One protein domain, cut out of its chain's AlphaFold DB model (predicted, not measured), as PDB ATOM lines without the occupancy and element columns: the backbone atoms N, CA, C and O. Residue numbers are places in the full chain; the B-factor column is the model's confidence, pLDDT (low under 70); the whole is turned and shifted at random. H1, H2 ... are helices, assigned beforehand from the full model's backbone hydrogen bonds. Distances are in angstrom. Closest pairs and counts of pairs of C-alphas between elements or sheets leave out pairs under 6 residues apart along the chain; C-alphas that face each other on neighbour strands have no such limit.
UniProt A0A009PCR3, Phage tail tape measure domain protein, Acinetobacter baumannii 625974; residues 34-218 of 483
ATOM      1  N   GLU A  34     -14.400 -63.432  -9.813       49.41
ATOM      2  CA  GLU A  34     -14.499 -62.166 -10.549       49.41
ATOM      3  C   GLU A  34     -13.311 -61.969 -11.503       49.41
ATOM      4  O   GLU A  34     -13.493 -61.570 -12.653       49.41
ATOM      5  N   ALA A  35     -12.089 -62.319 -11.084       46.97
ATOM      6  CA  ALA A  35     -10.918 -62.290 -11.961       46.97
ATOM      7  C   ALA A  35     -11.046 -63.276 -13.138       46.97
ATOM      8  O   ALA A  35     -10.738 -62.926 -14.280       46.97
ATOM      9  N   LYS A  36     -11.551 -64.493 -12.890       52.59
ATOM     10  CA  LYS A  36     -11.816 -65.494 -13.939       52.59
ATOM     11  C   LYS A  36     -12.963 -65.089 -14.862       52.59
ATOM     12  O   LYS A  36     -12.967 -65.479 -16.025       52.59
ATOM     13  N   GLU A  37     -13.958 -64.360 -14.371       53.78
ATOM     14  CA  GLU A  37     -15.042 -63.816 -15.198       53.78
ATOM     15  C   GLU A  37     -14.551 -62.687 -16.096       53.78
ATOM     16  O   GLU A  37     -14.835 -62.711 -17.289       53.78
ATOM     17  N   ARG A  38     -13.726 -61.770 -15.574       51.69
ATOM     18  CA  ARG A  38     -13.083 -60.722 -16.382       51.69
ATOM     19  C   ARG A  38     -12.189 -61.309 -17.473       51.69
ATOM     20  O   ARG A  38     -12.249 -60.863 -18.614       51.69
ATOM     21  N   GLN A  39     -11.412 -62.346 -17.154       51.53
ATOM     22  CA  GLN A  39     -10.608 -63.063 -18.150       51.53
ATOM     23  C   GLN A  39     -11.477 -63.732 -19.219       51.53
ATOM     24  O   GLN A  39     -11.186 -63.599 -20.403       51.53
ATOM     25  N   ARG A  40     -12.569 -64.396 -18.823       58.41
ATOM     26  CA  ARG A  40     -13.510 -65.013 -19.771       58.41
ATOM     27  C   ARG A  40     -14.184 -63.980 -20.671       58.41
ATOM     28  O   ARG A  40     -14.296 -64.224 -21.865       58.41
ATOM     29  N   GLN A  41     -14.590 -62.834 -20.128       55.75
ATOM     30  CA  GLN A  41     -15.168 -61.739 -20.911       55.75
ATOM     31  C   GLN A  41     -14.153 -61.165 -21.904       55.75
ATOM     32  O   GLN A  41     -14.480 -61.012 -23.076       55.75
ATOM     33  N   ALA A  42     -12.909 -60.925 -21.478       49.97
ATOM     34  CA  ALA A  42     -11.846 -60.453 -22.365       49.97
ATOM     35  C   ALA A  42     -11.530 -61.467 -23.480       49.97
ATOM     36  O   ALA A  42     -11.353 -61.088 -24.636       49.97
ATOM     37  N   GLU A  43     -11.508 -62.764 -23.163       53.25
ATOM     38  CA  GLU A  43     -11.276 -63.826 -24.145       53.25
ATOM     39  C   GLU A  43     -12.443 -63.961 -25.136       53.25
ATOM     40  O   GLU A  43     -12.219 -64.120 -26.334       53.25
ATOM     41  N   GLN A  44     -13.689 -63.865 -24.666       65.31
ATOM     42  CA  GLN A  44     -14.878 -63.860 -25.525       65.31
ATOM     43  C   GLN A  44     -14.894 -62.645 -26.452       65.31
ATOM     44  O   GLN A  44     -15.165 -62.785 -27.641       65.31
ATOM     45  N   ALA A  45     -14.545 -61.472 -25.930       54.34
ATOM     46  CA  ALA A  45     -14.491 -60.243 -26.701       54.34
ATOM     47  C   ALA A  45     -13.362 -60.287 -27.755       54.34
ATOM     48  O   ALA A  45     -13.563 -59.894 -28.903       54.34
ATOM     49  N   ALA A  46     -12.202 -60.859 -27.414       54.22
ATOM     50  CA  ALA A  46     -11.115 -61.098 -28.363       54.22
ATOM     51  C   ALA A  46     -11.497 -62.112 -29.457       54.22
ATOM     52  O   ALA A  46     -11.168 -61.903 -30.625       54.22
ATOM     53  N   LYS A  47     -12.219 -63.184 -29.101       61.06
ATOM     54  CA  LYS A  47     -12.752 -64.157 -30.068       61.06
ATOM     55  C   LYS A  47     -13.768 -63.514 -31.006       61.06
ATOM     56  O   LYS A  47     -13.621 -63.660 -32.209       61.06
ATOM     57  N   ALA A  48     -14.702 -62.721 -30.485       64.69
ATOM     58  CA  ALA A  48     -15.678 -62.005 -31.304       64.69
ATOM     59  C   ALA A  48     -15.005 -61.068 -32.325       64.69
ATOM     60  O   ALA A  48     -15.376 -61.063 -33.496       64.69
ATOM     61  N   LEU A  49     -13.962 -60.329 -31.920       59.50
ATOM     62  CA  LEU A  49     -13.179 -59.501 -32.847       59.50
ATOM     63  C   LEU A  49     -12.444 -60.335 -33.908       59.50
ATOM     64  O   LEU A  49     -12.357 -59.923 -35.066       59.50
ATOM     65  N   ALA A  50     -11.903 -61.495 -33.532       56.12
ATOM     66  CA  ALA A  50     -11.244 -62.403 -34.467       56.12
ATOM     67  C   ALA A  50     -12.238 -63.031 -35.458       56.12
ATOM     68  O   ALA A  50     -11.921 -63.147 -36.642       56.12
ATOM     69  N   ASP A  51     -13.441 -63.374 -34.997       65.44
ATOM     70  CA  ASP A  51     -14.510 -63.942 -35.817       65.44
ATOM     71  C   ASP A  51     -15.021 -62.933 -36.853       65.44
ATOM     72  O   ASP A  51     -15.216 -63.306 -38.010       65.44
ATOM     73  N   ILE A  52     -15.161 -61.651 -36.481       70.25
ATOM     74  CA  ILE A  52     -15.476 -60.557 -37.419       70.25
ATOM     75  C   ILE A  52     -14.436 -60.530 -38.545       70.25
ATOM     76  O   ILE A  52     -14.788 -60.670 -39.716       70.25
ATOM     77  N   ARG A  53     -13.146 -60.451 -38.197       60.84
ATOM     78  CA  ARG A  53     -12.055 -60.428 -39.186       60.84
ATOM     79  C   ARG A  53     -12.044 -61.672 -40.069       60.84
ATOM     80  O   ARG A  53     -11.874 -61.589 -41.283       60.84
ATOM     81  N   TYR A  54     -12.247 -62.848 -39.478       63.09
ATOM     82  CA  TYR A  54     -12.278 -64.106 -40.221       63.09
ATOM     83  C   TYR A  54     -13.447 -64.162 -41.215       63.09
ATOM     84  O   TYR A  54     -13.265 -64.578 -42.364       63.09
ATOM     85  N   LYS A  55     -14.637 -63.715 -40.796       75.62
ATOM     86  CA  LYS A  55     -15.834 -63.653 -41.641       75.62
ATOM     87  C   LYS A  55     -15.581 -62.787 -42.875       75.62
ATOM     88  O   LYS A  55     -15.769 -63.277 -43.987       75.62
ATOM     89  N   TYR A  56     -15.089 -61.563 -42.710       69.50
ATOM     90  CA  TYR A  56     -14.870 -60.657 -43.839       69.50
ATOM     91  C   TYR A  56     -13.673 -61.048 -44.712       69.50
ATOM     92  O   TYR A  56     -13.781 -60.996 -45.936       69.50
ATOM     93  N   ALA A  57     -12.605 -61.618 -44.141       58.94
ATOM     94  CA  ALA A  57     -11.527 -62.227 -44.926       58.94
ATOM     95  C   ALA A  57     -12.027 -63.372 -45.831       58.94
ATOM     96  O   ALA A  57     -11.488 -63.615 -46.913       58.94
ATOM     97  N   SER A  58     -13.067 -64.099 -45.406       68.25
ATOM     98  CA  SER A  58     -13.711 -65.115 -46.245       68.25
ATOM     99  C   SER A  58     -14.555 -64.502 -47.371       68.25
ATOM    100  O   SER A  58     -14.623 -65.075 -48.459       68.25
ATOM    101  N   GLU A  59     -15.163 -63.335 -47.142       79.56
ATOM    102  CA  GLU A  59     -15.926 -62.593 -48.150       79.56
ATOM    103  C   GLU A  59     -15.006 -61.970 -49.207       79.56
ATOM    104  O   GLU A  59     -15.277 -62.116 -50.400       79.56
ATOM    105  N   GLU A  60     -13.868 -61.391 -48.812       66.62
ATOM    106  CA  GLU A  60     -12.852 -60.895 -49.752       66.62
ATOM    107  C   GLU A  60     -12.340 -62.005 -50.683       66.62
ATOM    108  O   GLU A  60     -12.237 -61.818 -51.897       66.62
ATOM    109  N   LYS A  61     -12.080 -63.204 -50.136       70.69
ATOM    110  CA  LYS A  61     -11.662 -64.371 -50.932       70.69
ATOM    111  C   LYS A  61     -12.710 -64.789 -51.962       70.69
ATOM    112  O   LYS A  61     -12.338 -65.215 -53.053       70.69
ATOM    113  N   LYS A  62     -14.003 -64.674 -51.637       82.31
ATOM    114  CA  LYS A  62     -15.084 -64.950 -52.597       82.31
ATOM    115  C   LYS A  62     -15.059 -63.944 -53.745       82.31
ATOM    116  O   LYS A  62     -15.115 -64.367 -54.891       82.31
ATOM    117  N   VAL A  63     -14.874 -62.653 -53.453       79.44
ATOM    118  CA  VAL A  63     -14.766 -61.615 -54.493       79.44
ATOM    119  C   VAL A  63     -13.561 -61.852 -55.406       79.44
ATOM    120  O   VAL A  63     -13.690 -61.716 -56.620       79.44
ATOM    121  N   ALA A  64     -12.415 -62.268 -54.859       72.69
ATOM    122  CA  ALA A  64     -11.239 -62.612 -55.662       72.69
ATOM    123  C   ALA A  64     -11.496 -63.808 -56.599       72.69
ATOM    124  O   ALA A  64     -11.085 -63.797 -57.759       72.69
ATOM    125  N   LEU A  65     -12.210 -64.826 -56.113       75.69
ATOM    126  CA  LEU A  65     -12.577 -66.003 -56.900       75.69
ATOM    127  C   LEU A  65     -13.600 -65.648 -57.996       75.69
ATOM    128  O   LEU A  65     -13.477 -66.109 -59.130       75.69
ATOM    129  N   ASP A  66     -14.574 -64.793 -57.686       82.81
ATOM    130  CA  ASP A  66     -15.556 -64.300 -58.655       82.81
ATOM    131  C   ASP A  66     -14.906 -63.420 -59.733       82.81
ATOM    132  O   ASP A  66     -15.250 -63.543 -60.908       82.81
ATOM    133  N   LEU A  67     -13.920 -62.591 -59.364       81.94
ATOM    134  CA  LEU A  67     -13.112 -61.836 -60.323       81.94
ATOM    135  C   LEU A  67     -12.349 -62.779 -61.259       81.94
ATOM    136  O   LEU A  67     -12.389 -62.590 -62.471       81.94
ATOM    137  N   GLN A  68     -11.706 -63.820 -60.724       79.19
ATOM    138  CA  GLN A  68     -10.980 -64.797 -61.536       79.19
ATOM    139  C   GLN A  68     -11.901 -65.487 -62.552       79.19
ATOM    140  O   GLN A  68     -11.568 -65.566 -63.731       79.19
ATOM    141  N   LYS A  69     -13.097 -65.910 -62.125       87.31
ATOM    142  CA  LYS A  69     -14.106 -66.485 -63.029       87.31
ATOM    143  C   LYS A  69     -14.544 -65.499 -64.112       87.31
ATOM    144  O   LYS A  69     -14.630 -65.884 -65.273       87.31
ATOM    145  N   ALA A  70     -14.799 -64.243 -63.746       82.38
ATOM    146  CA  ALA A  70     -15.196 -63.212 -64.701       82.38
ATOM    147  C   ALA A  70     -14.094 -62.944 -65.740       82.38
ATOM    148  O   ALA A  70     -14.385 -62.823 -66.928       82.38
ATOM    149  N   LEU A  71     -12.826 -62.907 -65.319       81.44
ATOM    150  CA  LEU A  71     -11.685 -62.761 -66.225       81.44
ATOM    151  C   LEU A  71     -11.555 -63.968 -67.169       81.44
ATOM    152  O   LEU A  71     -11.400 -63.768 -68.375       81.44
ATOM    153  N   ASP A  72     -11.705 -65.194 -66.658       83.56
ATOM    154  CA  ASP A  72     -11.683 -66.425 -67.460       83.56
ATOM    155  C   ASP A  72     -12.826 -66.467 -68.497       83.56
ATOM    156  O   ASP A  72     -12.640 -66.928 -69.629       83.56
ATOM    157  N   GLU A  73     -14.023 -65.993 -68.136       87.25
ATOM    158  CA  GLU A  73     -15.173 -65.882 -69.045       87.25
ATOM    159  C   GLU A  73     -14.945 -64.825 -70.135       87.25
ATOM    160  O   GLU A  73     -15.213 -65.084 -71.314       87.25
ATOM    161  N   ILE A  74     -14.388 -63.663 -69.774       84.06
ATOM    162  CA  ILE A  74     -14.025 -62.607 -70.731       84.06
ATOM    163  C   ILE A  74     -12.969 -63.121 -71.718       84.06
ATOM    164  O   ILE A  74     -13.070 -62.862 -72.921       84.06
ATOM    165  N   GLU A  75     -11.982 -63.889 -71.259       81.88
ATOM    166  CA  GLU A  75     -10.964 -64.480 -72.133       81.88
ATOM    167  C   GLU A  75     -11.546 -65.480 -73.135       81.88
ATOM    168  O   GLU A  75     -11.214 -65.409 -74.324       81.88
ATOM    169  N   LYS A  76     -12.467 -66.342 -72.689       86.31
ATOM    170  CA  LYS A  76     -13.155 -67.345 -73.524       86.31
ATOM    171  C   LYS A  76     -14.214 -66.752 -74.464       86.31
ATOM    172  O   LYS A  76     -14.681 -67.444 -75.369       86.31
ATOM    173  N   SER A  77     -14.598 -65.489 -74.278       83.81
ATOM    174  CA  SER A  77     -15.599 -64.812 -75.110       83.81
ATOM    175  C   SER A  77     -15.111 -64.551 -76.547       83.81
ATOM    176  O   SER A  77     -13.910 -64.465 -76.822       83.81
ATOM    177  N   LYS A  78     -16.054 -64.368 -77.482       83.19
ATOM    178  CA  LYS A  78     -15.770 -64.024 -78.894       83.19
ATOM    179  C   LYS A  78     -15.544 -62.521 -79.141       83.19
ATOM    180  O   LYS A  78     -15.574 -62.092 -80.289       83.19
ATOM    181  N   MET A  79     -15.363 -61.728 -78.086       81.88
ATOM    182  CA  MET A  79     -15.162 -60.276 -78.172       81.88
ATOM    183  C   MET A  79     -13.848 -59.924 -78.886       81.88
ATOM    184  O   MET A  79     -12.905 -60.723 -78.900       81.88
ATOM    185  N   THR A  80     -13.771 -58.720 -79.451       83.94
ATOM    186  CA  THR A  80     -12.519 -58.179 -80.005       83.94
ATOM    187  C   THR A  80     -11.503 -57.878 -78.894       83.94
ATOM    188  O   THR A  80     -11.853 -57.810 -77.715       83.94
ATOM    189  N   ALA A  81     -10.222 -57.718 -79.244       78.31
ATOM    190  CA  ALA A  81      -9.164 -57.474 -78.258       78.31
ATOM    191  C   ALA A  81      -9.419 -56.206 -77.416       78.31
ATOM    192  O   ALA A  81      -9.253 -56.241 -76.196       78.31
ATOM    193  N   ASP A  82      -9.902 -55.134 -78.050       78.81
ATOM    194  CA  ASP A  82     -10.191 -53.856 -77.390       78.81
ATOM    195  C   ASP A  82     -11.404 -53.956 -76.450       78.81
ATOM    196  O   ASP A  82     -11.377 -53.458 -75.323       78.81
ATOM    197  N   GLU A  83     -12.449 -54.681 -76.860       81.19
ATOM    198  CA  GLU A  83     -13.626 -54.936 -76.021       81.19
ATOM    199  C   GLU A  83     -13.286 -55.821 -74.812       81.19
ATOM    200  O   GLU A  83     -13.791 -55.587 -73.712       81.19
ATOM    201  N   LYS A  84     -12.395 -56.812 -74.978       77.44
ATOM    202  CA  LYS A  84     -11.891 -57.630 -73.862       77.44
ATOM    203  C   LYS A  84     -11.093 -56.787 -72.873       77.44
ATOM    204  O   LYS A  84     -11.289 -56.936 -71.669       77.44
ATOM    205  N   ALA A  85     -10.223 -55.899 -73.356       74.81
ATOM    206  CA  ALA A  85      -9.451 -55.006 -72.496       74.81
ATOM    207  C   ALA A  85     -10.369 -54.088 -71.670       74.81
ATOM    208  O   ALA A  85     -10.225 -54.008 -70.449       74.81
ATOM    209  N   ALA A  86     -11.376 -53.478 -72.302       80.00
ATOM    210  CA  ALA A  86     -12.363 -52.650 -71.609       80.00
ATOM    211  C   ALA A  86     -13.195 -53.442 -70.578       80.00
ATOM    212  O   ALA A  86     -13.433 -52.959 -69.468       80.00
ATOM    213  N   ALA A  87     -13.611 -54.671 -70.908       80.75
ATOM    214  CA  ALA A  87     -14.373 -55.529 -70.000       80.75
ATOM    215  C   ALA A  87     -13.552 -55.990 -68.782       80.75
ATOM    216  O   ALA A  87     -14.082 -56.000 -67.672       80.75
ATOM    217  N   LYS A  88     -12.261 -56.310 -68.965       74.81
ATOM    218  CA  LYS A  88     -11.345 -56.659 -67.863       74.81
ATOM    219  C   LYS A  88     -11.175 -55.496 -66.886       74.81
ATOM    220  O   LYS A  88     -11.386 -55.680 -65.693       74.81
ATOM    221  N   VAL A  89     -10.911 -54.289 -67.395       79.88
ATOM    222  CA  VAL A  89     -10.778 -53.076 -66.565       79.88
ATOM    223  C   VAL A  89     -12.053 -52.805 -65.763       79.88
ATOM    224  O   VAL A  89     -11.988 -52.458 -64.584       79.88
ATOM    225  N   LYS A  90     -13.229 -52.988 -66.374       81.75
ATOM    226  CA  LYS A  90     -14.507 -52.833 -65.670       81.75
ATOM    227  C   LYS A  90     -14.691 -53.889 -64.574       81.75
ATOM    228  O   LYS A  90     -15.058 -53.528 -63.462       81.75
ATOM    229  N   ALA A  91     -14.403 -55.159 -64.860       76.94
ATOM    230  CA  ALA A  91     -14.508 -56.244 -63.885       76.94
ATOM    231  C   ALA A  91     -13.556 -56.052 -62.690       76.94
ATOM    232  O   ALA A  91     -13.955 -56.257 -61.545       76.94
ATOM    233  N   GLU A  92     -12.324 -55.603 -62.942       71.12
ATOM    234  CA  GLU A  92     -11.344 -55.274 -61.900       71.12
ATOM    235  C   GLU A  92     -11.801 -54.097 -61.034       71.12
ATOM    236  O   GLU A  92     -11.702 -54.159 -59.807       71.12
ATOM    237  N   LYS A  93     -12.365 -53.048 -61.647       73.62
ATOM    238  CA  LYS A  93     -12.919 -51.903 -60.916       73.62
ATOM    239  C   LYS A  93     -14.116 -52.306 -60.049       73.62
ATOM    240  O   LYS A  93     -14.130 -51.995 -58.862       73.62
ATOM    241  N   ASP A  94     -15.061 -53.061 -60.606       80.56
ATOM    242  CA  ASP A  94     -16.242 -53.545 -59.881       80.56
ATOM    243  C   ASP A  94     -15.850 -54.472 -58.710       80.56
ATOM    244  O   ASP A  94     -16.475 -54.443 -57.646       80.56
ATOM    245  N   ALA A  95     -14.809 -55.299 -58.871       71.12
ATOM    246  CA  ALA A  95     -14.267 -56.129 -57.794       71.12
ATOM    247  C   ALA A  95     -13.551 -55.294 -56.721       71.12
ATOM    248  O   ALA A  95     -13.753 -55.531 -55.530       71.12
ATOM    249  N   SER A  96     -12.768 -54.290 -57.125       70.69
ATOM    250  CA  SER A  96     -12.107 -53.355 -56.208       70.69
ATOM    251  C   SER A  96     -13.121 -52.582 -55.358       70.69
ATOM    252  O   SER A  96     -12.971 -52.515 -54.139       70.69
ATOM    253  N   ASP A  97     -14.192 -52.064 -55.965       76.75
ATOM    254  CA  ASP A  97     -15.252 -51.337 -55.254       76.75
ATOM    255  C   ASP A  97     -15.974 -52.241 -54.237       76.75
ATOM    256  O   ASP A  97     -16.252 -51.827 -53.107       76.75
ATOM    257  N   LYS A  98     -16.213 -53.514 -54.589       82.62
ATOM    258  CA  LYS A  98     -16.762 -54.517 -53.659       82.62
ATOM    259  C   LYS A  98     -15.819 -54.806 -52.491       82.62
ATOM    260  O   LYS A  98     -16.293 -54.898 -51.362       82.62
ATOM    261  N   ILE A  99     -14.512 -54.928 -52.733       75.31
ATOM    262  CA  ILE A  99     -13.514 -55.152 -51.673       75.31
ATOM    263  C   ILE A  99     -13.470 -53.954 -50.720       75.31
ATOM    264  O   ILE A  99     -13.497 -54.141 -49.507       75.31
ATOM    265  N   ILE A 100     -13.475 -52.724 -51.242       75.12
ATOM    266  CA  ILE A 100     -13.518 -51.510 -50.413       75.12
ATOM    267  C   ILE A 100     -14.791 -51.495 -49.556       75.12
ATOM    268  O   ILE A 100     -14.717 -51.251 -48.353       75.12
ATOM    269  N   ALA A 101     -15.951 -51.820 -50.133       80.94
ATOM    270  CA  ALA A 101     -17.208 -51.891 -49.390       80.94
ATOM    271  C   ALA A 101     -17.209 -52.982 -48.299       80.94
ATOM    272  O   ALA A 101     -17.766 -52.767 -47.224       80.94
ATOM    273  N   ILE A 102     -16.588 -54.138 -48.557       80.44
ATOM    274  CA  ILE A 102     -16.417 -55.220 -47.572       80.44
ATOM    275  C   ILE A 102     -15.515 -54.758 -46.426       80.44
ATOM    276  O   ILE A 102     -15.910 -54.879 -45.271       80.44
ATOM    277  N   ARG A 103     -14.361 -54.149 -46.729       73.69
ATOM    278  CA  ARG A 103     -13.439 -53.611 -45.713       73.69
ATOM    279  C   ARG A 103     -14.068 -52.525 -44.859       73.69
ATOM    280  O   ARG A 103     -13.813 -52.470 -43.663       73.69
ATOM    281  N   LEU A 104     -14.898 -51.670 -45.453       76.88
ATOM    282  CA  LEU A 104     -15.639 -50.654 -44.711       76.88
ATOM    283  C   LEU A 104     -16.620 -51.286 -43.723       76.88
ATOM    284  O   LEU A 104     -16.627 -50.902 -42.558       76.88
ATOM    285  N   LYS A 105     -17.391 -52.290 -44.153       82.62
ATOM    286  CA  LYS A 105     -18.319 -53.017 -43.272       82.62
ATOM    287  C   LYS A 105     -17.593 -53.791 -42.173       82.62
ATOM    288  O   LYS A 105     -18.009 -53.733 -41.020       82.62
ATOM    289  N   GLU A 106     -16.497 -54.471 -42.516       77.00
ATOM    290  CA  GLU A 106     -15.623 -55.137 -41.545       77.00
ATOM    291  C   GLU A 106     -15.144 -54.149 -40.489       77.00
ATOM    292  O   GLU A 106     -15.246 -54.408 -39.289       77.00
ATOM    293  N   PHE A 107     -14.638 -53.006 -40.945       76.06
ATOM    294  CA  PHE A 107     -14.093 -51.986 -40.077       76.06
ATOM    295  C   PHE A 107     -15.165 -51.348 -39.188       76.06
ATOM    296  O   PHE A 107     -14.910 -51.125 -38.011       76.06
ATOM    297  N   GLU A 108     -16.372 -51.095 -39.697       84.38
ATOM    298  CA  GLU A 108     -17.491 -50.572 -38.905       84.38
ATOM    299  C   GLU A 108     -17.925 -51.545 -37.799       84.38
ATOM    300  O   GLU A 108     -18.086 -51.135 -36.646       84.38
ATOM    301  N   GLU A 109     -18.066 -52.840 -38.110       78.44
ATOM    302  CA  GLU A 109     -18.394 -53.859 -37.104       78.44
ATOM    303  C   GLU A 109     -17.261 -54.034 -36.084       78.44
ATOM    304  O   GLU A 109     -17.517 -54.112 -34.878       78.44
ATOM    305  N   TYR A 110     -16.007 -54.031 -36.544       73.12
ATOM    306  CA  TYR A 110     -14.829 -54.089 -35.681       73.12
ATOM    307  C   TYR A 110     -14.732 -52.867 -34.760       73.12
ATOM    308  O   TYR A 110     -14.526 -53.022 -33.554       73.12
ATOM    309  N   LYS A 111     -14.918 -51.657 -35.302       79.56
ATOM    310  CA  LYS A 111     -14.897 -50.393 -34.557       79.56
ATOM    311  C   LYS A 111     -15.951 -50.409 -33.459       79.56
ATOM    312  O   LYS A 111     -15.607 -50.188 -32.303       79.56
ATOM    313  N   LYS A 112     -17.196 -50.764 -33.790       84.88
ATOM    314  CA  LYS A 112     -18.296 -50.842 -32.817       84.88
ATOM    315  C   LYS A 112     -17.993 -51.828 -31.684       84.88
ATOM    316  O   LYS A 112     -18.160 -51.491 -30.515       84.88
ATOM    317  N   ALA A 113     -17.511 -53.026 -32.017       73.06
ATOM    318  CA  ALA A 113     -17.157 -54.035 -31.019       73.06
ATOM    319  C   ALA A 113     -15.973 -53.600 -30.135       73.06
ATOM    320  O   ALA A 113     -15.926 -53.928 -28.948       73.06
ATOM    321  N   ARG A 114     -15.009 -52.856 -30.690       74.00
ATOM    322  CA  ARG A 114     -13.866 -52.328 -29.937       74.00
ATOM    323  C   ARG A 114     -14.259 -51.155 -29.037       74.00
ATOM    324  O   ARG A 114     -13.806 -51.110 -27.897       74.00
ATOM    325  N   GLU A 115     -15.118 -50.253 -29.502       78.69
ATOM    326  CA  GLU A 115     -15.677 -49.165 -28.687       78.69
ATOM    327  C   GLU A 115     -16.462 -49.709 -27.490       78.69
ATOM    328  O   GLU A 115     -16.245 -49.270 -26.364       78.69
ATOM    329  N   GLU A 116     -17.276 -50.747 -27.694       78.38
ATOM    330  CA  GLU A 116     -17.998 -51.411 -26.606       78.38
ATOM    331  C   GLU A 116     -17.047 -52.060 -25.580       78.38
ATOM    332  O   GLU A 116     -17.307 -52.031 -24.375       78.38
ATOM    333  N   GLN A 117     -15.909 -52.614 -26.014       68.75
ATOM    334  CA  GLN A 117     -14.883 -53.119 -25.091       68.75
ATOM    335  C   GLN A 117     -14.239 -52.002 -24.267       68.75
ATOM    336  O   GLN A 117     -14.056 -52.173 -23.058       68.75
ATOM    337  N   ILE A 118     -13.918 -50.871 -24.901       74.06
ATOM    338  CA  ILE A 118     -13.367 -49.692 -24.224       74.06
ATOM    339  C   ILE A 118     -14.357 -49.201 -23.160       74.06
ATOM    340  O   ILE A 118     -13.969 -49.000 -22.008       74.06
ATOM    341  N   ASP A 119     -15.640 -49.092 -23.507       77.56
ATOM    342  CA  ASP A 119     -16.697 -48.637 -22.597       77.56
ATOM    343  C   ASP A 119     -16.874 -49.585 -21.414       77.56
ATOM    344  O   ASP A 119     -16.910 -49.155 -20.257       77.56
ATOM    345  N   ASN A 120     -16.920 -50.889 -21.681       70.00
ATOM    346  CA  ASN A 120     -17.020 -51.904 -20.641       70.00
ATOM    347  C   ASN A 120     -15.827 -51.851 -19.680       70.00
ATOM    348  O   ASN A 120     -16.015 -51.935 -18.461       70.00
ATOM    349  N   TYR A 121     -14.608 -51.676 -20.195       66.38
ATOM    350  CA  TYR A 121     -13.408 -51.553 -19.370       66.38
ATOM    351  C   TYR A 121     -13.429 -50.277 -18.514       66.38
ATOM    352  O   TYR A 121     -13.174 -50.339 -17.309       66.38
ATOM    353  N   GLN A 122     -13.825 -49.140 -19.091       72.38
ATOM    354  CA  GLN A 122     -13.975 -47.878 -18.359       72.38
ATOM    355  C   GLN A 122     -15.037 -47.968 -17.255       72.38
ATOM    356  O   GLN A 122     -14.803 -47.515 -16.134       72.38
ATOM    357  N   GLN A 123     -16.179 -48.607 -17.522       72.75
ATOM    358  CA  GLN A 123     -17.213 -48.829 -16.509       72.75
ATOM    359  C   GLN A 123     -16.739 -49.756 -15.384       72.75
ATOM    360  O   GLN A 123     -17.059 -49.533 -14.216       72.75
ATOM    361  N   GLN A 124     -15.975 -50.803 -15.707       65.31
ATOM    362  CA  GLN A 124     -15.381 -51.677 -14.692       65.31
ATOM    363  C   GLN A 124     -14.373 -50.924 -13.820       65.31
ATOM    364  O   GLN A 124     -14.391 -51.090 -12.599       65.31
ATOM    365  N   ALA A 125     -13.539 -50.078 -14.425       63.53
ATOM    366  CA  ALA A 125     -12.602 -49.224 -13.706       63.53
ATOM    367  C   ALA A 125     -13.326 -48.229 -12.785       63.53
ATOM    368  O   ALA A 125     -12.927 -48.071 -11.634       63.53
ATOM    369  N   GLN A 126     -14.430 -47.631 -13.245       68.88
ATOM    370  CA  GLN A 126     -15.257 -46.727 -12.441       68.88
ATOM    371  C   GLN A 126     -15.873 -47.439 -11.226       68.88
ATOM    372  O   GLN A 126     -15.802 -46.932 -10.109       68.88
ATOM    373  N   ARG A 127     -16.409 -48.653 -11.408       65.69
ATOM    374  CA  ARG A 127     -16.930 -49.455 -10.286       65.69
ATOM    375  C   ARG A 127     -15.834 -49.825  -9.286       65.69
ATOM    376  O   ARG A 127     -16.063 -49.798  -8.082       65.69
ATOM    377  N   LEU A 128     -14.640 -50.175  -9.772       61.81
ATOM    378  CA  LEU A 128     -13.505 -50.488  -8.903       61.81
ATOM    379  C   LEU A 128     -13.038 -49.256  -8.121       61.81
ATOM    380  O   LEU A 128     -12.738 -49.377  -6.936       61.81
ATOM    381  N   TYR A 129     -13.028 -48.089  -8.765       72.19
ATOM    382  CA  TYR A 129     -12.760 -46.809  -8.119       72.19
ATOM    383  C   TYR A 129     -13.729 -46.573  -6.951       72.19
ATOM    384  O   TYR A 129     -13.292 -46.323  -5.836       72.19
ATOM    385  N   GLU A 130     -15.037 -46.737  -7.149       67.44
ATOM    386  CA  GLU A 130     -16.030 -46.522  -6.082       67.44
ATOM    387  C   GLU A 130     -15.841 -47.476  -4.891       67.44
ATOM    388  O   GLU A 130     -15.935 -47.068  -3.726       67.44
ATOM    389  N   ILE A 131     -15.524 -48.744  -5.171       66.00
ATOM    390  CA  ILE A 131     -15.258 -49.761  -4.146       66.00
ATOM    391  C   ILE A 131     -13.992 -49.418  -3.355       66.00
ATOM    392  O   ILE A 131     -14.013 -49.435  -2.121       66.00
ATOM    393  N   GLU A 132     -12.888 -49.107  -4.037       64.81
ATOM    394  CA  GLU A 132     -11.611 -48.842  -3.374       64.81
ATOM    395  C   GLU A 132     -11.626 -47.488  -2.648       64.81
ATOM    396  O   GLU A 132     -11.105 -47.397  -1.542       64.81
ATOM    397  N   ALA A 133     -12.316 -46.472  -3.178       65.88
ATOM    398  CA  ALA A 133     -12.548 -45.207  -2.479       65.88
ATOM    399  C   ALA A 133     -13.313 -45.429  -1.163       65.88
ATOM    400  O   ALA A 133     -12.900 -44.955  -0.103       65.88
ATOM    401  N   SER A 134     -14.380 -46.235  -1.201       62.72
ATOM    402  CA  SER A 134     -15.145 -46.608  -0.002       62.72
ATOM    403  C   SER A 134     -14.288 -47.375   1.007       62.72
ATOM    404  O   SER A 134     -14.399 -47.176   2.219       62.72
ATOM    405  N   ARG A 135     -13.395 -48.243   0.520       63.53
ATOM    406  CA  ARG A 135     -12.456 -48.984   1.361       63.53
ATOM    407  C   ARG A 135     -11.426 -48.065   2.018       63.53
ATOM    408  O   ARG A 135     -11.191 -48.205   3.216       63.53
ATOM    409  N   ILE A 136     -10.834 -47.135   1.269       63.25
ATOM    410  CA  ILE A 136      -9.890 -46.137   1.793       63.25
ATOM    411  C   ILE A 136     -10.570 -45.315   2.893       63.25
ATOM    412  O   ILE A 136     -10.008 -45.151   3.977       63.25
ATOM    413  N   GLN A 137     -11.809 -44.874   2.659       64.25
ATOM    414  CA  GLN A 137     -12.599 -44.154   3.654       64.25
ATOM    415  C   GLN A 137     -12.833 -44.996   4.921       64.25
ATOM    416  O   GLN A 137     -12.571 -44.524   6.025       64.25
ATOM    417  N   ALA A 138     -13.222 -46.267   4.786       59.00
ATOM    418  CA  ALA A 138     -13.422 -47.159   5.929       59.00
ATOM    419  C   ALA A 138     -12.124 -47.446   6.714       59.00
ATOM    420  O   ALA A 138     -12.142 -47.533   7.944       59.00
ATOM    421  N   GLU A 139     -10.981 -47.594   6.033       62.88
ATOM    422  CA  GLU A 139      -9.671 -47.752   6.681       62.88
ATOM    423  C   GLU A 139      -9.261 -46.482   7.444       62.88
ATOM    424  O   GLU A 139      -8.663 -46.576   8.524       62.88
ATOM    425  N   PHE A 140      -9.612 -45.305   6.917       71.19
ATOM    426  CA  PHE A 140      -9.395 -44.021   7.576       71.19
ATOM    427  C   PHE A 140     -10.280 -43.859   8.818       71.19
ATOM    428  O   PHE A 140      -9.766 -43.549   9.892       71.19
ATOM    429  N   ASP A 141     -11.577 -44.154   8.714       69.94
ATOM    430  CA  ASP A 141     -12.523 -44.064   9.836       69.94
ATOM    431  C   ASP A 141     -12.174 -45.052  10.960       69.94
ATOM    432  O   ASP A 141     -12.286 -44.742  12.148       69.94
ATOM    433  N   ALA A 142     -11.640 -46.223  10.596       64.50
ATOM    434  CA  ALA A 142     -11.087 -47.198  11.534       64.50
ATOM    435  C   ALA A 142      -9.723 -46.787  12.131       64.50
ATOM    436  O   ALA A 142      -9.124 -47.575  12.867       64.50
ATOM    437  N   LYS A 143      -9.211 -45.590  11.808       73.94
ATOM    438  CA  LYS A 143      -7.901 -45.051  12.220       73.94
ATOM    439  C   LYS A 143      -6.714 -45.951  11.856       73.94
ATOM    440  O   LYS A 143      -5.667 -45.891  12.497       73.94
ATOM    441  N   LYS A 144      -6.866 -46.801  10.834       61.94
ATOM    442  CA  LYS A 144      -5.796 -47.691  10.350       61.94
ATOM    443  C   LYS A 144      -4.820 -46.967   9.429       61.94
ATOM    444  O   LYS A 144      -3.667 -47.375   9.326       61.94
ATOM    445  N   ILE A 145      -5.282 -45.905   8.773       54.28
ATOM    446  CA  ILE A 145      -4.476 -45.047   7.904       54.28
ATOM    447  C   ILE A 145      -4.573 -43.588   8.358       54.28
ATOM    448  O   ILE A 145      -5.565 -43.173   8.952       54.28
ATOM    449  N   SER A 146      -3.514 -42.822   8.100       65.31
ATOM    450  CA  SER A 146      -3.417 -41.407   8.463       65.31
ATOM    451  C   SER A 146      -4.057 -40.501   7.396       65.31
ATOM    452  O   SER A 146      -4.346 -40.966   6.291       65.31
ATOM    453  N   ASN A 147      -4.267 -39.211   7.686       66.00
ATOM    454  CA  ASN A 147      -4.831 -38.251   6.727       66.00
ATOM    455  C   ASN A 147      -3.973 -38.162   5.459       66.00
ATOM    456  O   ASN A 147      -4.506 -38.187   4.352       66.00
ATOM    457  N   VAL A 148      -2.644 -38.114   5.604       63.56
ATOM    458  CA  VAL A 148      -1.718 -38.082   4.459       63.56
ATOM    459  C   VAL A 148      -1.855 -39.346   3.627       63.56
ATOM    460  O   VAL A 148      -1.926 -39.291   2.400       63.56
ATOM    461  N   ARG A 149      -1.920 -40.502   4.297       65.75
ATOM    462  CA  ARG A 149      -2.030 -41.785   3.611       65.75
ATOM    463  C   ARG A 149      -3.353 -41.911   2.858       65.75
ATOM    464  O   ARG A 149      -3.347 -42.452   1.758       65.75
ATOM    465  N   LYS A 150      -4.447 -41.390   3.416       72.44
ATOM    466  CA  LYS A 150      -5.750 -41.315   2.751       72.44
ATOM    467  C   LYS A 150      -5.663 -40.510   1.451       72.44
ATOM    468  O   LYS A 150      -5.934 -41.066   0.394       72.44
ATOM    469  N   VAL A 151      -5.194 -39.259   1.518       67.50
ATOM    470  CA  VAL A 151      -5.095 -38.366   0.345       67.50
ATOM    471  C   VAL A 151      -4.186 -38.959  -0.739       67.50
ATOM    472  O   VAL A 151      -4.493 -38.871  -1.924       67.50
ATOM    473  N   GLN A 152      -3.085 -39.614  -0.353       68.62
ATOM    474  CA  GLN A 152      -2.205 -40.303  -1.303       68.62
ATOM    475  C   GLN A 152      -2.896 -41.470  -2.017       68.62
ATOM    476  O   GLN A 152      -2.710 -41.634  -3.221       68.62
ATOM    477  N   LEU A 153      -3.664 -42.288  -1.291       66.00
ATOM    478  CA  LEU A 153      -4.374 -43.431  -1.869       66.00
ATOM    479  C   LEU A 153      -5.528 -42.979  -2.772       66.00
ATOM    480  O   LEU A 153      -5.686 -43.528  -3.858       66.00
ATOM    481  N   GLU A 154      -6.284 -41.955  -2.367       73.00
ATOM    482  CA  GLU A 154      -7.347 -41.355  -3.186       73.00
ATOM    483  C   GLU A 154      -6.780 -40.768  -4.481       73.00
ATOM    484  O   GLU A 154      -7.291 -41.061  -5.561       73.00
ATOM    485  N   LYS A 155      -5.661 -40.034  -4.394       74.75
ATOM    486  CA  LYS A 155      -4.956 -39.521  -5.571       74.75
ATOM    487  C   LYS A 155      -4.527 -40.648  -6.513       74.75
ATOM    488  O   LYS A 155      -4.826 -40.596  -7.697       74.75
ATOM    489  N   GLN A 156      -3.854 -41.679  -5.996       71.81
ATOM    490  CA  GLN A 156      -3.405 -42.810  -6.817       71.81
ATOM    491  C   GLN A 156      -4.568 -43.495  -7.540       71.81
ATOM    492  O   GLN A 156      -4.430 -43.888  -8.697       71.81
ATOM    493  N   LEU A 157      -5.707 -43.632  -6.863       67.19
ATOM    494  CA  LEU A 157      -6.907 -44.238  -7.420       67.19
ATOM    495  C   LEU A 157      -7.531 -43.369  -8.525       67.19
ATOM    496  O   LEU A 157      -7.938 -43.882  -9.569       67.19
ATOM    497  N   GLU A 158      -7.585 -42.053  -8.314       73.50
ATOM    498  CA  GLU A 158      -8.028 -41.098  -9.329       73.50
ATOM    499  C   GLU A 158      -7.105 -41.073 -10.553       73.50
ATOM    500  O   GLU A 158      -7.595 -41.090 -11.683       73.50
ATOM    501  N   ASP A 159      -5.787 -41.071 -10.340       72.12
ATOM    502  CA  ASP A 159      -4.784 -41.078 -11.407       72.12
ATOM    503  C   ASP A 159      -4.903 -42.351 -12.258       72.12
ATOM    504  O   ASP A 159      -4.899 -42.287 -13.487       72.12
ATOM    505  N   GLN A 160      -5.109 -43.509 -11.621       70.38
ATOM    506  CA  GLN A 160      -5.358 -44.775 -12.318       70.38
ATOM    507  C   GLN A 160      -6.625 -44.731 -13.177       70.38
ATOM    508  O   GLN A 160      -6.611 -45.171 -14.328       70.38
ATOM    509  N   LEU A 161      -7.726 -44.197 -12.642       72.56
ATOM    510  CA  LEU A 161      -8.980 -44.074 -13.382       72.56
ATOM    511  C   LEU A 161      -8.842 -43.109 -14.571       72.56
ATOM    512  O   LEU A 161      -9.357 -43.392 -15.656       72.56
ATOM    513  N   ARG A 162      -8.155 -41.977 -14.382       76.50
ATOM    514  CA  ARG A 162      -7.886 -41.003 -15.450       76.50
ATOM    515  C   ARG A 162      -7.017 -41.604 -16.549       76.50
ATOM    516  O   ARG A 162      -7.356 -41.450 -17.719       76.50
ATOM    517  N   GLU A 163      -5.975 -42.353 -16.198       73.00
ATOM    518  CA  GLU A 163      -5.113 -43.023 -17.177       73.00
ATOM    519  C   GLU A 163      -5.895 -44.040 -18.024       73.00
ATOM    520  O   GLU A 163      -5.753 -44.074 -19.245       73.00
ATOM    521  N   ILE A 164      -6.806 -44.802 -17.412       71.25
ATOM    522  CA  ILE A 164      -7.699 -45.720 -18.139       71.25
ATOM    523  C   ILE A 164      -8.618 -44.957 -19.109       71.25
ATOM    524  O   ILE A 164      -8.831 -45.388 -20.247       71.25
ATOM    525  N   LYS A 165      -9.155 -43.804 -18.691       76.31
ATOM    526  CA  LYS A 165      -9.963 -42.941 -19.570       76.31
ATOM    527  C   LYS A 165      -9.135 -42.406 -20.743       76.31
ATOM    528  O   LYS A 165      -9.602 -42.471 -21.879       76.31
ATOM    529  N   ARG A 166      -7.900 -41.963 -20.484       78.69
ATOM    530  CA  ARG A 166      -6.948 -41.476 -21.495       78.69
ATOM    531  C   ARG A 166      -6.624 -42.553 -22.529       78.69
ATOM    532  O   ARG A 166      -6.719 -42.294 -23.725       78.69
ATOM    533  N   GLN A 167      -6.314 -43.771 -22.084       71.81
ATOM    534  CA  GLN A 167      -6.055 -44.911 -22.971       71.81
ATOM    535  C   GLN A 167      -7.261 -45.220 -23.861       71.81
ATOM    536  O   GLN A 167      -7.106 -45.364 -25.071       71.81
ATOM    537  N   GLY A 168      -8.474 -45.218 -23.300       70.56
ATOM    538  CA  GLY A 168      -9.693 -45.406 -24.088       70.56
ATOM    539  C   GLY A 168      -9.903 -44.325 -25.154       70.56
ATOM    540  O   GLY A 168     -10.306 -44.639 -26.273       70.56
ATOM    541  N   LEU A 169      -9.591 -43.059 -24.852       75.31
ATOM    542  CA  LEU A 169      -9.653 -41.974 -25.838       75.31
ATOM    543  C   LEU A 169      -8.592 -42.125 -26.936       75.31
ATOM    544  O   LEU A 169      -8.913 -41.939 -28.108       75.31
ATOM    545  N   LEU A 170      -7.361 -42.514 -26.591       71.62
ATOM    546  CA  LEU A 170      -6.304 -42.783 -27.573       71.62
ATOM    547  C   LEU A 170      -6.659 -43.946 -28.505       71.62
ATOM    548  O   LEU A 170      -6.432 -43.860 -29.711       71.62
ATOM    549  N   GLU A 171      -7.255 -45.015 -27.974       71.56
ATOM    550  CA  GLU A 171      -7.728 -46.134 -28.791       71.56
ATOM    551  C   GLU A 171      -8.855 -45.708 -29.738       71.56
ATOM    552  O   GLU A 171      -8.827 -46.062 -30.916       71.56
ATOM    553  N   ARG A 172      -9.809 -44.889 -29.273       78.12
ATOM    554  CA  ARG A 172     -10.852 -44.324 -30.145       78.12
ATOM    555  C   ARG A 172     -10.267 -43.413 -31.226       78.12
ATOM    556  O   ARG A 172     -10.712 -43.471 -32.369       78.12
ATOM    557  N   LEU A 173      -9.248 -42.612 -30.901       74.56
ATOM    558  CA  LEU A 173      -8.537 -41.788 -31.883       74.56
ATOM    559  C   LEU A 173      -7.856 -42.657 -32.950       74.56
ATOM    560  O   LEU A 173      -7.945 -42.355 -34.139       74.56
ATOM    561  N   ALA A 174      -7.216 -43.755 -32.541       74.94
ATOM    562  CA  ALA A 174      -6.605 -44.705 -33.465       74.94
ATOM    563  C   ALA A 174      -7.645 -45.337 -34.407       74.94
ATOM    564  O   ALA A 174      -7.402 -45.406 -35.609       74.94
ATOM    565  N   LEU A 175      -8.826 -45.709 -33.895       74.56
ATOM    566  CA  LEU A 175      -9.931 -46.220 -34.719       74.56
ATOM    567  C   LEU A 175     -10.439 -45.167 -35.723       74.56
ATOM    568  O   LEU A 175     -10.654 -45.481 -36.890       74.56
ATOM    569  N   GLU A 176     -10.593 -43.904 -35.323       79.88
ATOM    570  CA  GLU A 176     -10.973 -42.826 -36.253       79.88
ATOM    571  C   GLU A 176      -9.900 -42.566 -37.331       79.88
ATOM    572  O   GLU A 176     -10.215 -42.259 -38.486       79.88
ATOM    573  N   ASN A 177      -8.619 -42.704 -36.982       72.75
ATOM    574  CA  ASN A 177      -7.510 -42.607 -37.933       72.75
ATOM    575  C   ASN A 177      -7.522 -43.770 -38.935       72.75
ATOM    576  O   ASN A 177      -7.399 -43.541 -40.139       72.75
ATOM    577  N   GLU A 178      -7.734 -45.006 -38.474       70.44
ATOM    578  CA  GLU A 178      -7.885 -46.176 -39.349       70.44
ATOM    579  C   GLU A 178      -9.092 -46.028 -40.287       70.44
ATOM    580  O   GLU A 178      -8.968 -46.273 -41.488       70.44
ATOM    581  N   GLN A 179     -10.225 -45.520 -39.790       74.00
ATOM    582  CA  GLN A 179     -11.398 -45.249 -40.625       74.00
ATOM    583  C   GLN A 179     -11.107 -44.225 -41.722       74.00
ATOM    584  O   GLN A 179     -11.541 -44.382 -42.867       74.00
ATOM    585  N   THR A 180     -10.368 -43.171 -41.378       72.31
ATOM    586  CA  THR A 180      -9.968 -42.128 -42.327       72.31
ATOM    587  C   THR A 180      -9.026 -42.689 -43.386       72.31
ATOM    588  O   THR A 180      -9.176 -42.362 -44.557       72.31
ATOM    589  N   ASN A 181      -8.118 -43.596 -43.020       70.69
ATOM    590  CA  ASN A 181      -7.238 -44.261 -43.984       70.69
ATOM    591  C   ASN A 181      -8.011 -45.133 -44.989       70.69
ATOM    592  O   ASN A 181      -7.587 -45.258 -46.134       70.69
ATOM    593  N   ILE A 182      -9.144 -45.718 -44.584       66.75
ATOM    594  CA  ILE A 182      -9.982 -46.550 -45.464       66.75
ATOM    595  C   ILE A 182     -10.931 -45.687 -46.315       66.75
ATOM    596  O   ILE A 182     -11.135 -45.965 -47.494       66.75
ATOM    597  N   THR A 183     -11.530 -44.644 -45.732       69.75
ATOM    598  CA  THR A 183     -12.577 -43.826 -46.383       69.75
ATOM    599  C   THR A 183     -12.058 -42.566 -47.079       69.75
ATOM    600  O   THR A 183     -12.774 -41.984 -47.894       69.75
ATOM    601  N   GLY A 184     -10.866 -42.092 -46.714       65.06
ATOM    602  CA  GLY A 184     -10.338 -40.779 -47.090       65.06
ATOM    603  C   GLY A 184     -11.070 -39.590 -46.452       65.06
ATOM    604  O   GLY A 184     -10.814 -38.450 -46.838       65.06
ATOM    605  N   LYS A 185     -11.998 -39.815 -45.510       73.50
ATOM    606  CA  LYS A 185     -12.823 -38.767 -44.888       73.50
ATOM    607  C   LYS A 185     -12.414 -38.550 -43.438       73.50
ATOM    608  O   LYS A 185     -12.364 -39.506 -42.674       73.50
ATOM    609  N   GLN A 186     -12.182 -37.293 -43.057       70.44
ATOM    610  CA  GLN A 186     -11.965 -36.932 -41.655       70.44
ATOM    611  C   GLN A 186     -13.241 -37.164 -40.834       70.44
ATOM    612  O   GLN A 186     -14.315 -36.689 -41.203       70.44
ATOM    613  N   GLY A 187     -13.094 -37.902 -39.732       76.50
ATOM    614  CA  GLY A 187     -14.144 -38.180 -38.750       76.50
ATOM    615  C   GLY A 187     -14.025 -37.321 -37.486       76.50
ATOM    616  O   GLY A 187     -13.693 -36.137 -37.537       76.50
ATOM    617  N   ASN A 188     -14.249 -37.937 -36.323       82.31
ATOM    618  CA  ASN A 188     -14.327 -37.244 -35.026       82.31
ATOM    619  C   ASN A 188     -12.964 -36.988 -34.350       82.31
ATOM    620  O   ASN A 188     -12.901 -36.704 -33.153       82.31
ATOM    621  N   GLN A 189     -11.861 -37.060 -35.098       78.44
ATOM    622  CA  GLN A 189     -10.491 -36.964 -34.574       78.44
ATOM    623  C   GLN A 189     -10.270 -35.706 -33.728       78.44
ATOM    624  O   GLN A 189      -9.777 -35.796 -32.609       78.44
ATOM    625  N   ASN A 190     -10.705 -34.542 -34.219       82.31
ATOM    626  CA  ASN A 190     -10.534 -33.269 -33.512       82.31
ATOM    627  C   ASN A 190     -11.258 -33.252 -32.159       82.31
ATOM    628  O   ASN A 190     -10.720 -32.747 -31.180       82.31
ATOM    629  N   GLN A 191     -12.460 -33.830 -32.086       84.31
ATOM    630  CA  GLN A 191     -13.215 -33.907 -30.835       84.31
ATOM    631  C   GLN A 191     -12.512 -34.817 -29.822       84.31
ATOM    632  O   GLN A 191     -12.411 -34.467 -28.651       84.31
ATOM    633  N   ILE A 192     -11.991 -35.964 -30.268       76.88
ATOM    634  CA  ILE A 192     -11.277 -36.900 -29.390       76.88
ATOM    635  C   ILE A 192      -9.960 -36.291 -28.898       76.88
ATOM    636  O   ILE A 192      -9.665 -36.382 -27.709       76.88
ATOM    637  N   THR A 193      -9.203 -35.624 -29.770       75.75
ATOM    638  CA  THR A 193      -7.967 -34.921 -29.393       75.75
ATOM    639  C   THR A 193      -8.231 -33.815 -28.373       75.75
ATOM    640  O   THR A 193      -7.496 -33.708 -27.393       75.75
ATOM    641  N   ASN A 194      -9.310 -33.043 -28.543       82.88
ATOM    642  CA  ASN A 194      -9.713 -32.042 -27.555       82.88
ATOM    643  C   ASN A 194     -10.045 -32.694 -26.206       82.88
ATOM    644  O   ASN A 194      -9.512 -32.274 -25.188       82.88
ATOM    645  N   ASN A 195     -10.815 -33.789 -26.200       75.44
ATOM    646  CA  ASN A 195     -11.135 -34.519 -24.969       75.44
ATOM    647  C   ASN A 195      -9.883 -35.067 -24.253       75.44
ATOM    648  O   ASN A 195      -9.862 -35.134 -23.026       75.44
ATOM    649  N   ILE A 196      -8.845 -35.474 -24.997       71.19
ATOM    650  CA  ILE A 196      -7.553 -35.892 -24.421       71.19
ATOM    651  C   ILE A 196      -6.851 -34.691 -23.776       71.19
ATOM    652  O   ILE A 196      -6.439 -34.774 -22.622       71.19
ATOM    653  N   SER A 197      -6.759 -33.570 -24.496       73.38
ATOM    654  CA  SER A 197      -6.142 -32.335 -23.998       73.38
ATOM    655  C   SER A 197      -6.844 -31.799 -22.747       73.38
ATOM    656  O   SER A 197      -6.184 -31.361 -21.800       73.38
ATOM    657  N   ASP A 198      -8.175 -31.848 -22.719       76.56
ATOM    658  CA  ASP A 198      -8.977 -31.433 -21.568       76.56
ATOM    659  C   ASP A 198      -8.687 -32.334 -20.359       76.56
ATOM    660  O   ASP A 198      -8.405 -31.837 -19.268       76.56
ATOM    661  N   LEU A 199      -8.637 -33.657 -20.562       70.94
ATOM    662  CA  LEU A 199      -8.327 -34.622 -19.505       70.94
ATOM    663  C   LEU A 199      -6.912 -34.432 -18.922       70.94
ATOM    664  O   LEU A 199      -6.721 -34.539 -17.709       70.94
ATOM    665  N   GLU A 200      -5.922 -34.132 -19.764       67.88
ATOM    666  CA  GLU A 200      -4.544 -33.844 -19.336       67.88
ATOM    667  C   GLU A 200      -4.430 -32.506 -18.597       67.88
ATOM    668  O   GLU A 200      -3.681 -32.376 -17.622       67.88
ATOM    669  N   THR A 201      -5.184 -31.499 -19.035       69.31
ATOM    670  CA  THR A 201      -5.255 -30.200 -18.355       69.31
ATOM    671  C   THR A 201      -5.876 -30.362 -16.971       69.31
ATOM    672  O   THR A 201      -5.310 -29.890 -15.979       69.31
ATOM    673  N   ASP A 202      -6.975 -31.109 -16.878       67.56
ATOM    674  CA  ASP A 202      -7.627 -31.448 -15.616       67.56
ATOM    675  C   ASP A 202      -6.691 -32.206 -14.668       67.56
ATOM    676  O   ASP A 202      -6.685 -31.932 -13.465       67.56
ATOM    677  N   GLN A 203      -5.859 -33.115 -15.188       67.62
ATOM    678  CA  GLN A 203      -4.850 -33.817 -14.395       67.62
ATOM    679  C   GLN A 203      -3.831 -32.845 -13.790       67.62
ATOM    680  O   GLN A 203      -3.606 -32.881 -12.583       67.62
ATOM    681  N   LYS A 204      -3.273 -31.919 -14.581       62.91
ATOM    682  CA  LYS A 204      -2.316 -30.912 -14.076       62.91
ATOM    683  C   LYS A 204      -2.925 -30.039 -12.977       62.91
ATOM    684  O   LYS A 204      -2.274 -29.725 -11.974       62.91
ATOM    685  N   VAL A 205      -4.192 -29.657 -13.140       65.75
ATOM    686  CA  VAL A 205      -4.928 -28.878 -12.135       65.75
ATOM    687  C   VAL A 205      -5.170 -29.709 -10.870       65.75
ATOM    688  O   VAL A 205      -4.966 -29.211  -9.758       65.75
ATOM    689  N   ALA A 206      -5.578 -30.972 -11.013       60.53
ATOM    690  CA  ALA A 206      -5.786 -31.891  -9.897       60.53
ATOM    691  C   ALA A 206      -4.482 -32.170  -9.135       60.53
ATOM    692  O   ALA A 206      -4.473 -32.120  -7.906       60.53
ATOM    693  N   ASP A 207      -3.367 -32.358  -9.841       53.53
ATOM    694  CA  ASP A 207      -2.040 -32.539  -9.255       53.53
ATOM    695  C   ASP A 207      -1.643 -31.351  -8.381       53.53
ATOM    696  O   ASP A 207      -1.250 -31.532  -7.224       53.53
ATOM    697  N   THR A 208      -1.848 -30.136  -8.889       55.78
ATOM    698  CA  THR A 208      -1.579 -28.898  -8.149       55.78
ATOM    699  C   THR A 208      -2.423 -28.813  -6.872       55.78
ATOM    700  O   THR A 208      -1.897 -28.540  -5.790       55.78
ATOM    701  N   LYS A 209      -3.726 -29.119  -6.957       61.22
ATOM    702  CA  LYS A 209      -4.636 -29.126  -5.795       61.22
ATOM    703  C   LYS A 209      -4.282 -30.218  -4.781       61.22
ATOM    704  O   LYS A 209      -4.294 -29.967  -3.575       61.22
ATOM    705  N   SER A 210      -3.932 -31.413  -5.256       50.50
ATOM    706  CA  SER A 210      -3.577 -32.561  -4.414       50.50
ATOM    707  C   SER A 210      -2.363 -32.276  -3.529       50.50
ATOM    708  O   SER A 210      -2.318 -32.715  -2.384       50.50
ATOM    709  N   MET A 211      -1.413 -31.475  -4.013       50.66
ATOM    710  CA  MET A 211      -0.225 -31.095  -3.252       50.66
ATOM    711  C   MET A 211      -0.565 -30.202  -2.049       50.66
ATOM    712  O   MET A 211      -0.023 -30.401  -0.960       50.66
ATOM    713  N   GLY A 212      -1.525 -29.283  -2.208       54.56
ATOM    714  CA  GLY A 212      -2.075 -28.502  -1.095       54.56
ATOM    715  C   GLY A 212      -2.778 -29.386  -0.060       54.56
ATOM    716  O   GLY A 212      -2.500 -29.281   1.133       54.56
ATOM    717  N   LEU A 213      -3.609 -30.328  -0.523       58.12
ATOM    718  CA  LEU A 213      -4.314 -31.283   0.342       58.12
ATOM    719  C   LEU A 213      -3.356 -32.191   1.125       58.12
ATOM    720  O   LEU A 213      -3.603 -32.460   2.299       58.12
ATOM    721  N   ILE A 214      -2.253 -32.636   0.511       54.06
ATOM    722  CA  ILE A 214      -1.211 -33.418   1.190       54.06
ATOM    723  C   ILE A 214      -0.541 -32.573   2.279       54.06
ATOM    724  O   ILE A 214      -0.402 -33.055   3.400       54.06
ATOM    725  N   SER A 215      -0.192 -31.310   2.003       49.84
ATOM    726  CA  SER A 215       0.420 -30.424   3.007       49.84
ATOM    727  C   SER A 215      -0.502 -30.167   4.206       49.84
ATOM    728  O   SER A 215      -0.055 -30.192   5.356       49.84
ATOM    729  N   ASP A 216      -1.794 -29.958   3.966       55.31
ATOM    730  CA  ASP A 216      -2.768 -29.759   5.040       55.31
ATOM    731  C   ASP A 216      -3.031 -31.059   5.819       55.31
ATOM    732  O   ASP A 216      -3.177 -31.041   7.044       55.31
ATOM    733  N   ALA A 217      -3.040 -32.205   5.135       56.75
ATOM    734  CA  ALA A 217      -3.133 -33.518   5.764       56.75
ATOM    735  C   ALA A 217      -1.897 -33.842   6.621       56.75
ATOM    736  O   ALA A 217      -2.050 -34.400   7.707       56.75
ATOM    737  N   GLU A 218      -0.694 -33.451   6.185       53.44
ATOM    738  CA  GLU A 218       0.549 -33.563   6.960       53.44
ATOM    739  C   GLU A 218       0.458 -32.737   8.243       53.44
ATOM    740  O   GLU A 218       0.795 -33.230   9.321       53.44
TER     741      GLU A 218
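What this domain is: This is residues 34 to 218 of the 483 residues of the protein "Phage tail tape measure domain protein" of Acinetobacter baumannii 625974 (UniProt A0A009PCR3). Long helices lie side by side in a single open row, H1, H2, H3, H4, the backbone running to and fro like a folded ruler, so that each helix packs on the one before it and the row does not close into a ring. H2, the longest, makes the long axis; H1 lies along one side of it and H3 along the other, with H4 beyond H3. The printed part has 185 residues, with four named helices in the order H1, H2, H3, H4 and no named strand, and the class is all helix. The whole is extended, with a radius of gyration of the C-alphas of 26.7 A, and the C-alphas span 93 by 36 by 13 A, a long thin slab.

How they stand to each other: H1, residues 34 to 76, touches H2, residues 81 to 141, and the two form a helical hairpin. Their lines stand at a shallow tilt of 4 degrees, opposite ways, and their closest C-alphas are those of Tyr 56 and Glu 106, 6.0 A apart. H2 also touches H3, residues 147 to 183, in a second helical hairpin, at a shallow tilt of 8 degrees, opposite ways; their closest C-alphas are those of Ile 118 and Gly 168, 5.6 A apart. H3 touches H4, residues 189 to 218, in a third helical hairpin, again at a shallow tilt of 8 degrees, opposite ways. The closest C-alphas of H3 and H4 are those of Val 148 and Ala 217, 5.0 A apart. H1 is apart from H3 and from H4, and H2 is apart from H4. In H1, H2 and H3 every O i to N i+4 pair is within hydrogen-bond range; in H4 25 of 26 are.

Where its parts are: H1 begins at C-alpha 34, at (-14.499, -62.166, -10.549), and runs 63.2 A from first to last C-alpha, to residue 76. H2, residues 81 to 141, measures 89.2 A, from C-alpha 81 at (-9.164, -57.474, -78.258) to C-alpha 141 at (-12.523, -44.064, 9.836). H3, residues 147 to 183, measures 54.0 A. H4, residues 189 to 218, measures 43.1 A and ends at C-alpha 218, at (0.549, -33.563, 6.960).

The domain as a whole: The two C-alphas farthest apart are those of Lys 78 and Lys 143, 93.4 A, and the first and last printed C-alphas are 36.8 A apart. The printed part has no cut, and the links H1 to H2, H2 to H3 and H3 to H4 are tight. The mean pLDDT of the printed part is 70.5, and 75 residues are under 70, among them residues 34 to 51, 130 to 139 and 200 to 218.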